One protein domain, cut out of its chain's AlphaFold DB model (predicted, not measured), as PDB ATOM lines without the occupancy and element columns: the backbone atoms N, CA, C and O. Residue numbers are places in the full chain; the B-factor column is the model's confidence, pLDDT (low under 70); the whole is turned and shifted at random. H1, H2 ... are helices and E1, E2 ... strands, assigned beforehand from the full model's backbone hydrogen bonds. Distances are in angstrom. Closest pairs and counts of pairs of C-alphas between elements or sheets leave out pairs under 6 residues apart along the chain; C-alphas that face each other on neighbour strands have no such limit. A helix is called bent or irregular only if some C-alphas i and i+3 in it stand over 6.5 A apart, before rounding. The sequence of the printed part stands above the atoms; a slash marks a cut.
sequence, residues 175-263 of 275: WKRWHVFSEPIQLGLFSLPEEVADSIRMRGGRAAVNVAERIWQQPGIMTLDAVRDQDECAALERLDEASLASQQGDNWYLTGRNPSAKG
ATOM      1  N   TRP A 175     -12.431  80.834  91.229       86.19
ATOM      2  CA  TRP A 175     -11.551  79.729  90.852       86.19
ATOM      3  C   TRP A 175     -10.338  79.642  91.792       86.19
ATOM      4  O   TRP A 175     -10.141  78.623  92.447       86.19
ATOM      5  N   LYS A 176      -9.573  80.730  91.970       84.56
ATOM      6  CA  LYS A 176      -8.352  80.719  92.806       84.56
ATOM      7  C   LYS A 176      -8.590  80.283  94.249       84.56
ATOM      8  O   LYS A 176      -7.721  79.659  94.853       84.56
ATOM      9  N   ARG A 177      -9.721  80.683  94.828       81.62
ATOM     10  CA  ARG A 177     -10.090  80.373  96.217       81.62
ATOM     11  C   ARG A 177     -10.860  79.066  96.342       81.62
ATOM     12  O   ARG A 177     -11.221  78.708  97.458       81.62
ATOM     13  N   TRP A 178     -11.111  78.389  95.222       81.25
ATOM     14  CA  TRP A 178     -11.963  77.212  95.139       81.25
ATOM     15  C   TRP A 178     -13.309  77.430  95.840       81.25
ATOM     16  O   TRP A 178     -13.781  76.621  96.638       81.25
ATOM     17  N   HIS A 179     -13.921  78.576  95.566       78.62
ATOM     18  CA  HIS A 179     -15.226  78.882  96.114       78.62
ATOM     19  C   HIS A 179     -16.293  78.231  95.231       78.62
ATOM     20  O   HIS A 179     -16.396  78.536  94.040       78.62
ATOM     21  N   VAL A 180     -17.049  77.304  95.812       77.12
ATOM     22  CA  VAL A 180     -18.170  76.613  95.168       77.12
ATOM     23  C   VAL A 180     -19.430  77.013  95.915       77.12
ATOM     24  O   VAL A 180     -19.486  76.891  97.139       77.12
ATOM     25  N   PHE A 181     -20.427  77.505  95.189       73.00
ATOM     26  CA  PHE A 181     -21.704  77.868  95.786       73.00
ATOM     27  C   PHE A 181     -22.551  76.615  96.021       73.00
ATOM     28  O   PHE A 181     -22.711  75.792  95.122       73.00
ATOM     29  N   SER A 182     -23.089  76.476  97.236       66.44
ATOM     30  CA  SER A 182     -23.935  75.340  97.631       66.44
ATOM     31  C   SER A 182     -25.253  75.290  96.860       66.44
ATOM     32  O   SER A 182     -25.777  74.213  96.590       66.44
ATOM     33  N   GLU A 183     -25.782  76.455  96.494       65.81
ATOM     34  CA  GLU A 183     -26.926  76.591  95.601       65.81
ATOM     35  C   GLU A 183     -26.469  77.259  94.305       65.81
ATOM     36  O   GLU A 183     -25.573  78.112  94.346       65.81
ATOM     37  N   PRO A 184     -27.082  76.927  93.152       62.31
ATOM     38  CA  PRO A 184     -26.909  77.731  91.961       62.31
ATOM     39  C   PRO A 184     -27.281  79.152  92.343       62.31
ATOM     40  O   PRO A 184     -28.445  79.433  92.653       62.31
ATOM     41  N   ILE A 185     -26.306  80.061  92.325       61.84
ATOM     42  CA  ILE A 185     -26.666  81.463  92.299       61.84
ATOM     43  C   ILE A 185     -27.463  81.575  91.006       61.84
ATOM     44  O   ILE A 185     -26.903  81.405  89.931       61.84
ATOM     45  N   GLN A 186     -28.786  81.716  91.090       57.78
ATOM     46  CA  GLN A 186     -29.632  81.862  89.911       57.78
ATOM     47  C   GLN A 186     -29.371  83.248  89.320       57.78
ATOM     48  O   GLN A 186     -30.214  84.140  89.346       57.78
ATOM     49  N   LEU A 187     -28.175  83.422  88.766       58.34
ATOM     50  CA  LEU A 187     -27.726  84.556  87.977       58.34
ATOM     51  C   LEU A 187     -28.351  84.528  86.583       58.34
ATOM     52  O   LEU A 187     -27.904  85.248  85.694       58.34
ATOM     53  N   GLY A 188     -29.385  83.699  86.397       46.47
ATOM     54  CA  GLY A 188     -30.022  83.293  85.148       46.47
ATOM     55  C   GLY A 188     -30.711  84.398  84.353       46.47
ATOM     56  O   GLY A 188     -31.555  84.093  83.520       46.47
ATOM     57  N   LEU A 189     -30.374  85.665  84.594       50.41
ATOM     58  CA  LEU A 189     -30.856  86.809  83.826       50.41
ATOM     59  C   LEU A 189     -29.735  87.642  83.200       50.41
ATOM     60  O   LEU A 189     -30.043  88.480  82.358       50.41
ATOM     61  N   PHE A 190     -28.461  87.400  83.530       63.06
ATOM     62  CA  PHE A 190     -27.361  88.069  82.837       63.06
ATOM     63  C   PHE A 190     -26.717  87.164  81.798       63.06
ATOM     64  O   PHE A 190     -26.204  86.079  82.092       63.06
ATOM     65  N   SER A 191     -26.763  87.644  80.559       73.44
ATOM     66  CA  SER A 191     -25.996  87.088  79.463       73.44
ATOM     67  C   SER A 191     -24.510  87.301  79.721       73.44
ATOM     68  O   SER A 191     -24.073  88.251  80.377       73.44
ATOM     69  N   LEU A 192     -23.721  86.383  79.183       83.00
ATOM     70  CA  LEU A 192     -22.288  86.556  79.074       83.00
ATOM     71  C   LEU A 192     -21.999  87.914  78.391       83.00
ATOM     72  O   LEU A 192     -22.599  88.176  77.342       83.00
ATOM     73  N   PRO A 193     -21.112  88.772  78.936       83.56
ATOM     74  CA  PRO A 193     -20.784  90.047  78.307       83.56
ATOM     75  C   PRO A 193     -20.405  89.849  76.838       83.56
ATOM     76  O   PRO A 193     -19.628  88.945  76.527       83.56
ATOM     77  N   GLU A 194     -20.932  90.686  75.942       85.00
ATOM     78  CA  GLU A 194     -20.817  90.489  74.487       85.00
ATOM     79  C   GLU A 194     -19.360  90.312  74.033       85.00
ATOM     80  O   GLU A 194     -19.049  89.372  73.309       85.00
ATOM     81  N   GLU A 195     -18.438  91.119  74.572       81.75
ATOM     82  CA  GLU A 195     -16.996  91.016  74.291       81.75
ATOM     83  C   GLU A 195     -16.424  89.616  74.611       81.75
ATOM     84  O   GLU A 195     -15.563  89.090  73.900       81.75
ATOM     85  N   VAL A 196     -16.908  88.993  75.689       84.06
ATOM     86  CA  VAL A 196     -16.488  87.658  76.135       84.06
ATOM     87  C   VAL A 196     -17.174  86.582  75.291       84.06
ATOM     88  O   VAL A 196     -16.519  85.632  74.850       84.06
ATOM     89  N   ALA A 197     -18.464  86.759  75.002       88.25
ATOM     90  CA  ALA A 197     -19.246  85.865  74.154       88.25
ATOM     91  C   ALA A 197     -18.692  85.788  72.726       88.25
ATOM     92  O   ALA A 197     -18.598  84.696  72.166       88.25
ATOM     93  N   ASP A 198     -18.269  86.912  72.151       86.25
ATOM     94  CA  ASP A 198     -17.661  86.979  70.822       86.25
ATOM     95  C   ASP A 198     -16.333  86.225  70.769       86.25
ATOM     96  O   ASP A 198     -16.117  85.407  69.871       86.25
ATOM     97  N   SER A 199     -15.474  86.432  71.771       84.69
ATOM     98  CA  SER A 199     -14.207  85.705  71.906       84.69
ATOM     99  C   SER A 199     -14.429  84.189  71.980       84.69
ATOM    100  O   SER A 199     -13.757  83.419  71.289       84.69
ATOM    101  N   ILE A 200     -15.414  83.750  72.767       89.31
ATOM    102  CA  ILE A 200     -15.788  82.337  72.878       89.31
ATOM    103  C   ILE A 200     -16.351  81.806  71.559       89.31
ATOM    104  O   ILE A 200     -15.940  80.738  71.095       89.31
ATOM    105  N   ARG A 201     -17.243  82.560  70.913       90.50
ATOM    106  CA  ARG A 201     -17.871  82.165  69.649       90.50
ATOM    107  C   ARG A 201     -16.840  81.962  68.546       90.50
ATOM    108  O   ARG A 201     -16.957  80.998  67.795       90.50
ATOM    109  N   MET A 202     -15.818  82.817  68.475       84.50
ATOM    110  CA  MET A 202     -14.729  82.689  67.500       84.50
ATOM    111  C   MET A 202     -13.907  81.406  67.677       84.50
ATOM    112  O   MET A 202     -13.360  80.906  66.699       84.50
ATOM    113  N   ARG A 203     -13.807  80.866  68.899       82.81
ATOM    114  CA  ARG A 203     -12.977  79.684  69.191       82.81
ATOM    115  C   ARG A 203     -13.750  78.373  69.226       82.81
ATOM    116  O   ARG A 203     -13.241  77.355  68.774       82.81
ATOM    117  N   GLY A 204     -14.959  78.388  69.777       79.50
ATOM    118  CA  GLY A 204     -15.735  77.177  70.051       79.50
ATOM    119  C   GLY A 204     -17.131  77.156  69.428       79.50
ATOM    120  O   GLY A 204     -17.858  76.177  69.602       79.50
ATOM    121  N   GLY A 205     -17.514  78.202  68.689       90.44
ATOM    122  CA  GLY A 205     -18.818  78.298  68.037       90.44
ATOM    123  C   GLY A 205     -19.978  78.488  69.018       90.44
ATOM    124  O   GLY A 205     -19.802  78.927  70.151       90.44
ATOM    125  N   ARG A 206     -21.198  78.168  68.566       92.25
ATOM    126  CA  ARG A 206     -22.434  78.360  69.346       92.25
ATOM    127  C   ARG A 206     -22.478  77.487  70.603       92.25
ATOM    128  O   ARG A 206     -22.828  77.993  71.661       92.25
ATOM    129  N   ALA A 207     -22.101  76.212  70.492       92.62
ATOM    130  CA  ALA A 207     -22.117  75.274  71.617       92.62
ATOM    131  C   ALA A 207     -21.237  75.767  72.778       92.62
ATOM    132  O   ALA A 207     -21.663  75.747  73.928       92.62
ATOM    133  N   ALA A 208     -20.058  76.322  72.473       92.44
ATOM    134  CA  ALA A 208     -19.181  76.894  73.490       92.44
ATOM    135  C   ALA A 208     -19.796  78.115  74.183       92.44
ATOM    136  O   ALA A 208     -19.643  78.258  75.390       92.44
ATOM    137  N   VAL A 209     -20.526  78.970  73.456       93.19
ATOM    138  CA  VAL A 209     -21.248  80.101  74.066       93.19
ATOM    139  C   VAL A 209     -22.312  79.591  75.039       93.19
ATOM    140  O   VAL A 209     -22.354  80.058  76.170       93.19
ATOM    141  N   ASN A 210     -23.107  78.590  74.655       92.44
ATOM    142  CA  ASN A 210     -24.156  78.039  75.521       92.44
ATOM    143  C   ASN A 210     -23.593  77.410  76.807       92.44
ATOM    144  O   ASN A 210     -24.216  77.463  77.869       92.44
ATOM    145  N   VAL A 211     -22.452  76.722  76.712       92.94
ATOM    146  CA  VAL A 211     -21.772  76.146  77.883       92.94
ATOM    147  C   VAL A 211     -21.179  77.260  78.744       92.94
ATOM    148  O   VAL A 211     -21.381  77.282  79.956       92.94
ATOM    149  N   ALA A 212     -20.519  78.235  78.121       92.50
ATOM    150  CA  ALA A 212     -19.958  79.387  78.807       92.50
ATOM    151  C   ALA A 212     -21.026  80.206  79.544       92.50
ATOM    152  O   ALA A 212     -20.799  80.598  80.678       92.50
ATOM    153  N   GLU A 213     -22.207  80.420  78.967       90.12
ATOM    154  CA  GLU A 213     -23.314  81.105  79.646       90.12
ATOM    155  C   GLU A 213     -23.753  80.377  80.922       90.12
ATOM    156  O   GLU A 213     -23.971  81.024  81.943       90.12
ATOM    157  N   ARG A 214     -23.807  79.039  80.918       89.44
ATOM    158  CA  ARG A 214     -24.108  78.263  82.135       89.44
ATOM    159  C   ARG A 214     -23.019  78.397  83.189       89.44
ATOM    160  O   ARG A 214     -23.331  78.640  84.348       89.44
ATOM    161  N   ILE A 215     -21.752  78.303  82.790       90.38
ATOM    162  CA  ILE A 215     -20.616  78.506  83.704       90.38
ATOM    163  C   ILE A 215     -20.602  79.947  84.238       90.38
ATOM    164  O   ILE A 215     -20.293  80.190  85.402       90.38
ATOM    165  N   TRP A 216     -20.968  80.922  83.402       88.00
ATOM    166  CA  TRP A 216     -21.084  82.320  83.800       88.00
ATOM    167  C   TRP A 216     -22.148  82.505  84.878       88.00
ATOM    168  O   TRP A 216     -21.917  83.194  85.871       88.00
ATOM    169  N   GLN A 217     -23.299  81.864  84.683       84.06
ATOM    170  CA  GLN A 217     -24.431  81.932  85.596       84.06
ATOM    171  C   GLN A 217     -24.207  81.133  86.880       84.06
ATOM    172  O   GLN A 217     -24.774  81.473  87.911       84.06
ATOM    173  N   GLN A 218     -23.379  80.094  86.842       85.25
ATOM    174  CA  GLN A 218     -23.065  79.275  88.003       85.25
ATOM    175  C   GLN A 218     -21.552  79.011  88.064       85.25
ATOM    176  O   GLN A 218     -21.080  77.968  87.609       85.25
ATOM    177  N   PRO A 219     -20.771  79.947  88.635       87.19
ATOM    178  CA  PRO A 219     -19.358  79.715  88.903       87.19
ATOM    179  C   PRO A 219     -19.183  78.469  89.777       87.19
ATOM    180  O   PRO A 219     -19.793  78.363  90.842       87.19
ATOM    181  N   GLY A 220     -18.338  77.538  89.344       87.31
ATOM    182  CA  GLY A 220     -18.128  76.269  90.033       87.31
ATOM    183  C   GLY A 220     -19.170  75.197  89.707       87.31
ATOM    184  O   GLY A 220     -19.308  74.249  90.470       87.31
ATOM    185  N   ILE A 221     -19.899  75.333  88.595       89.44
ATOM    186  CA  ILE A 221     -20.809  74.303  88.081       89.44
ATOM    187  C   ILE A 221     -20.061  73.002  87.751       89.44
ATOM    188  O   ILE A 221     -18.945  73.037  87.223       89.44
ATOM    189  N   MET A 222     -20.684  71.858  88.034       90.31
ATOM    190  CA  MET A 222     -20.131  70.545  87.700       90.31
ATOM    191  C   MET A 222     -20.233  70.255  86.198       90.31
ATOM    192  O   MET A 222     -21.149  70.735  85.527       90.31
ATOM    193  N   THR A 223     -19.336  69.422  85.661       88.62
ATOM    194  CA  THR A 223     -19.331  69.060  84.228       88.62
ATOM    195  C   THR A 223     -20.693  68.540  83.749       88.62
ATOM    196  O   THR A 223     -21.160  68.925  82.676       88.62
ATOM    197  N   LEU A 224     -21.344  67.700  84.562       89.31
ATOM    198  CA  LEU A 224     -22.639  67.088  84.246       89.31
ATOM    199  C   LEU A 224     -23.764  68.121  84.070       89.31
ATOM    200  O   LEU A 224     -24.657  67.915  83.255       89.31
ATOM    201  N   ASP A 225     -23.702  69.228  84.809       89.19
ATOM    202  CA  ASP A 225     -24.716  70.286  84.766       89.19
ATOM    203  C   ASP A 225     -24.376  71.360  83.716       89.19
ATOM    204  O   ASP A 225     -25.259  72.011  83.146       89.19
ATOM    205  N   ALA A 226     -23.085  71.534  83.415       88.25
ATOM    206  CA  ALA A 226     -22.598  72.496  82.430       88.25
ATOM    207  C   ALA A 226     -22.895  72.080  80.979       88.25
ATOM    208  O   ALA A 226     -23.043  72.944  80.113       88.25
ATOM    209  N   VAL A 227     -23.005  70.778  80.708       92.50
ATOM    210  CA  VAL A 227     -23.068  70.190  79.362       92.50
ATOM    211  C   VAL A 227     -24.342  69.358  79.198       92.50
ATOM    212  O   VAL A 227     -24.708  68.599  80.086       92.50
ATOM    213  N   ARG A 228     -25.032  69.477  78.056       91.50
ATOM    214  CA  ARG A 228     -26.268  68.717  77.761       91.50
ATOM    215  C   ARG A 228     -26.081  67.583  76.764       91.50
ATOM    216  O   ARG A 228     -26.865  66.635  76.769       91.50
ATOM    217  N   ASP A 229     -25.088  67.691  75.894       91.38
ATOM    218  CA  ASP A 229     -24.848  66.746  74.810       91.38
ATOM    219  C   ASP A 229     -23.350  66.611  74.492       91.38
ATOM    220  O   ASP A 229     -22.485  67.253  75.094       91.38
ATOM    221  N   GLN A 230     -23.031  65.723  73.553       89.06
ATOM    222  CA  GLN A 230     -21.652  65.436  73.174       89.06
ATOM    223  C   GLN A 230     -20.968  66.613  72.453       89.06
ATOM    224  O   GLN A 230     -19.751  66.771  72.573       89.06
ATOM    225  N   ASP A 231     -21.729  67.458  71.752       91.38
ATOM    226  CA  ASP A 231     -21.194  68.622  71.040       91.38
ATOM    227  C   ASP A 231     -20.761  69.714  72.024       91.38
ATOM    228  O   ASP A 231     -19.705  70.329  71.857       91.38
ATOM    229  N   GLU A 232     -21.552  69.928  73.076       92.69
ATOM    230  CA  GLU A 232     -21.239  70.813  74.194       92.69
ATOM    231  C   GLU A 232     -20.064  70.295  75.031       92.69
ATOM    232  O   GLU A 232     -19.243  71.098  75.470       92.69
ATOM    233  N   CYS A 233     -19.921  68.974  75.179       90.81
ATOM    234  CA  CYS A 233     -18.761  68.367  75.834       90.81
ATOM    235  C   CYS A 233     -17.468  68.703  75.072       90.81
ATOM    236  O   CYS A 233     -16.542  69.297  75.623       90.81
ATOM    237  N   ALA A 234     -17.455  68.448  73.760       89.25
ATOM    238  CA  ALA A 234     -16.323  68.793  72.904       89.25
ATOM    239  C   ALA A 234     -16.082  70.315  72.829       89.25
ATOM    240  O   ALA A 234     -14.965  70.773  72.582       89.25
ATOM    241  N   ALA A 235     -17.127  71.130  72.997       91.81
ATOM    242  CA  ALA A 235     -16.995  72.580  73.064       91.81
ATOM    243  C   ALA A 235     -16.360  73.051  74.381       91.81
ATOM    244  O   ALA A 235     -15.552  73.978  74.349       91.81
ATOM    245  N   LEU A 236     -16.688  72.414  75.507       91.69
ATOM    246  CA  LEU A 236     -16.079  72.683  76.809       91.69
ATOM    247  C   LEU A 236     -14.585  72.340  76.814       91.69
ATOM    248  O   LEU A 236     -13.781  73.159  77.250       91.69
ATOM    249  N   GLU A 237     -14.205  71.201  76.233       89.69
ATOM    250  CA  GLU A 237     -12.796  70.826  76.044       89.69
ATOM    251  C   GLU A 237     -12.038  71.900  75.247       89.69
ATOM    252  O   GLU A 237     -10.988  72.377  75.672       89.69
ATOM    253  N   ARG A 238     -12.618  72.388  74.140       87.56
ATOM    254  CA  ARG A 238     -12.033  73.493  73.357       87.56
ATOM    255  C   ARG A 238     -11.905  74.791  74.154       87.56
ATOM    256  O   ARG A 238     -10.980  75.565  73.907       87.56
ATOM    257  N   LEU A 239     -12.834  75.076  75.068       89.31
ATOM    258  CA  LEU A 239     -12.754  76.250  75.941       89.31
ATOM    259  C   LEU A 239     -11.613  76.138  76.953       89.31
ATOM    260  O   LEU A 239     -10.944  77.144  77.204       89.31
ATOM    261  N   ASP A 240     -11.387  74.946  77.501       89.25
ATOM    262  CA  ASP A 240     -10.278  74.665  78.413       89.25
ATOM    263  C   ASP A 240      -8.925  74.744  77.691       89.25
ATOM    264  O   ASP A 240      -8.029  75.485  78.106       89.25
ATOM    265  N   GLU A 241      -8.811  74.105  76.521       85.88
ATOM    266  CA  GLU A 241      -7.630  74.192  75.649       85.88
ATOM    267  C   GLU A 241      -7.323  75.643  75.250       85.88
ATOM    268  O   GLU A 241      -6.174  76.095  75.284       85.88
ATOM    269  N   ALA A 242      -8.362  76.416  74.915       83.69
ATOM    270  CA  ALA A 242      -8.251  77.836  74.605       83.69
ATOM    271  C   ALA A 242      -7.973  78.710  75.834       83.69
ATOM    272  O   ALA A 242      -7.774  79.920  75.672       83.69
ATOM    273  N   SER A 243      -7.942  78.120  77.032       84.62
ATOM    274  CA  SER A 243      -7.701  78.803  78.295       84.62
ATOM    275  C   SER A 243      -8.754  79.869  78.623       84.62
ATOM    276  O   SER A 243      -8.443  80.865  79.272       84.62
ATOM    277  N   LEU A 244      -9.987  79.690  78.138       86.19
ATOM    278  CA  LEU A 244     -11.124  80.585  78.375       86.19
ATOM    279  C   LEU A 244     -11.991  80.118  79.548       86.19
ATOM    280  O   LEU A 244     -12.501  80.948  80.302       86.19
ATOM    281  N   ALA A 245     -12.128  78.804  79.697       88.56
ATOM    282  CA  ALA A 245     -12.644  78.162  80.893       88.56
ATOM    283  C   ALA A 245     -11.484  77.467  81.616       88.56
ATOM    284  O   ALA A 245     -10.429  77.222  81.030       88.56
ATOM    285  N   SER A 246     -11.635  77.205  82.907       89.44
ATOM    286  CA  SER A 246     -10.665  76.411  83.660       89.44
ATOM    287  C   SER A 246     -11.389  75.510  84.643       89.44
ATOM    288  O   SER A 246     -12.316  75.949  85.331       89.44
ATOM    289  N   GLN A 247     -10.944  74.259  84.702       88.00
ATOM    290  CA  GLN A 247     -11.453  73.266  85.636       88.00
ATOM    291  C   GLN A 247     -10.644  73.282  86.938       88.00
ATOM    292  O   GLN A 247      -9.426  73.477  86.937       88.00
ATOM    293  N   GLN A 248     -11.312  73.038  88.061       84.44
ATOM    294  CA  GLN A 248     -10.666  72.650  89.311       84.44
ATOM    295  C   GLN A 248     -11.494  71.562  90.000       84.44
ATOM    296  O   GLN A 248     -12.618  71.799  90.445       84.44
ATOM    297  N   GLY A 249     -10.944  70.346  90.078       85.12
ATOM    298  CA  GLY A 249     -11.743  69.166  90.414       85.12
ATOM    299  C   GLY A 249     -12.721  68.861  89.278       85.12
ATOM    300  O   GLY A 249     -12.282  68.726  88.144       85.12
ATOM    301  N   ASP A 250     -14.020  68.793  89.573       86.62
ATOM    302  CA  ASP A 250     -15.088  68.680  88.562       86.62
ATOM    303  C   ASP A 250     -15.835  70.010  88.323       86.62
ATOM    304  O   ASP A 250     -16.821  70.057  87.595       86.62
ATOM    305  N   ASN A 251     -15.367  71.101  88.940       89.75
ATOM    306  CA  ASN A 251     -16.040  72.397  88.913       89.75
ATOM    307  C   ASN A 251     -15.419  73.323  87.864       89.75
ATOM    308  O   ASN A 251     -14.191  73.437  87.771       89.75
ATOM    309  N   TRP A 252     -16.269  74.024  87.116       90.75
ATOM    310  CA  TRP A 252     -15.876  74.883  86.003       90.75
ATOM    311  C   TRP A 252     -16.083  76.364  86.290       90.75
ATOM    312  O   TRP A 252     -17.065  76.775  86.907       90.75
ATOM    313  N   TYR A 253     -15.158  77.176  85.784       90.88
ATOM    314  CA  TYR A 253     -15.169  78.630  85.921       90.88
ATOM    315  C   TYR A 253     -14.758  79.288  84.604       90.88
ATOM    316  O   TYR A 253     -13.918  78.759  83.870       90.88
ATOM    317  N   LEU A 254     -15.305  80.472  84.317       89.75
ATOM    318  CA  LEU A 254     -14.882  81.282  83.174       89.75
ATOM    319  C   LEU A 254     -13.788  82.252  83.599       89.75
ATOM    320  O   LEU A 254     -14.052  83.321  84.138       89.75
ATOM    321  N   THR A 255     -12.541  81.882  83.343       83.62
ATOM    322  CA  THR A 255     -11.374  82.665  83.757       83.62
ATOM    323  C   THR A 255     -10.895  83.619  82.665       83.62
ATOM    324  O   THR A 255     -10.185  84.584  82.951       83.62
ATOM    325  N   GLY A 256     -11.248  83.363  81.398       76.38
ATOM    326  CA  GLY A 256     -10.807  84.114  80.216       76.38
ATOM    327  C   GLY A 256      -9.310  83.988  79.891       76.38
ATOM    328  O   GLY A 256      -8.899  84.267  78.761       76.38
ATOM    329  N   ARG A 257      -8.492  83.582  80.870       69.69
ATOM    330  CA  ARG A 257      -7.099  83.142  80.763       69.69
ATOM    331  C   ARG A 257      -6.864  82.050  81.800       69.69
ATOM    332  O   ARG A 257      -7.190  82.260  82.962       69.69
ATOM    333  N   ASN A 258      -6.242  80.944  81.398       56.19
ATOM    334  CA  ASN A 258      -5.974  79.813  82.278       56.19
ATOM    335  C   ASN A 258      -4.808  80.145  83.237       56.19
ATOM    336  O   ASN A 258      -3.680  80.329  82.772       56.19
ATOM    337  N   PRO A 259      -5.055  80.201  84.555       53.09
ATOM    338  CA  PRO A 259      -4.031  80.435  85.584       53.09
ATOM    339  C   PRO A 259      -2.984  79.314  85.702       53.09
ATOM    340  O   PRO A 259      -1.877  79.530  86.182       53.09
ATOM    341  N   SER A 260      -3.287  78.099  85.240       55.22
ATOM    342  CA  SER A 260      -2.343  76.972  85.281       55.22
ATOM    343  C   SER A 260      -1.357  76.944  84.103       55.22
ATOM    344  O   SER A 260      -0.401  76.159  84.110       55.22
ATOM    345  N   ALA A 261      -1.530  77.827  83.110       54.34
ATOM    346  CA  ALA A 261      -0.601  77.993  81.998       54.34
ATOM    347  C   ALA A 261       0.717  78.618  82.500       54.34
ATOM    348  O   ALA A 261       0.927  79.830  82.446       54.34
ATOM    349  N   LYS A 262       1.605  77.757  83.018       44.12
ATOM    350  CA  LYS A 262       2.972  78.051  83.482       44.12
ATOM    351  C   LYS A 262       3.626  79.159  82.647       44.12
ATOM    352  O   LYS A 262       4.060  78.912  81.525       44.12
ATOM    353  N   GLY A 263       3.779  80.355  83.220       42.97
ATOM    354  CA  GLY A 263       4.728  81.335  82.679       42.97
ATOM    355  C   GLY A 263       4.433  82.817  82.883       42.97
ATOM    356  O   GLY A 263       5.326  83.628  82.639       42.97
TER     357      GLY A 263
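Overview. This is residues 175 to 263 of the 275 residues of an uncharacterized protein of Achromobacter sp. MFA1 R4 (UniProt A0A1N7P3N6). A small hairpin, E1 and E2, packs on H1b and H3, which are set nearly at right angles. H1a, the other arm of bent H1, folds back on H1b; unnamed residues 175 to 193 run round the outside. The 89 printed residues, mostly helix by class, include H1, H2, H3, E1, E2 in that order; the whole is compact, radius of gyration of the C-alphas 12.0 A, spans 35 by 32 by 26 A.

Arrangement. E1, residues 245 to 248, and E2, residues 251 to 254, are an antiparallel hairpin, with N 246 and O 253 within hydrogen-bond range at 2.9 A. H1, residues 194 to 217, assigned as one helix by its hydrogen bonds, is bent: C-alphas 203 and 206 are 9.6 A apart. Its arms H1a, 194 to 203, and H1b, 206 to 217, touch, the closest C-alphas being Arg 201 and Val 209, 5.9 A. H1b, with residues 207 to 212 alone, touches H3, residues 230 to 241; the closest C-alphas, Ala 208 and Ala 235, are 4.9 A apart. H2, residues 223 to 226, only just touches H1b, with 3 pairs of C-alphas within 8 A, closest Val 211 and Ala 226, 5.9 A. Every O i to N i+4 pair is within hydrogen-bond range in H1a, H1b and H3; H2 is too short for one.

Along the chain. H1a, 14.4 A long, begins at C-alpha 194 (-20.817, 90.489, 74.487); H1b is 16.8 A and H3 16.7 A long; E2 ends at C-alpha 254 (-14.882, 81.282, 83.174).

Size, cuts and confidence. The printed part has no cut; pLDDT is under 70 at residues 182 to 190 and 257 to 263.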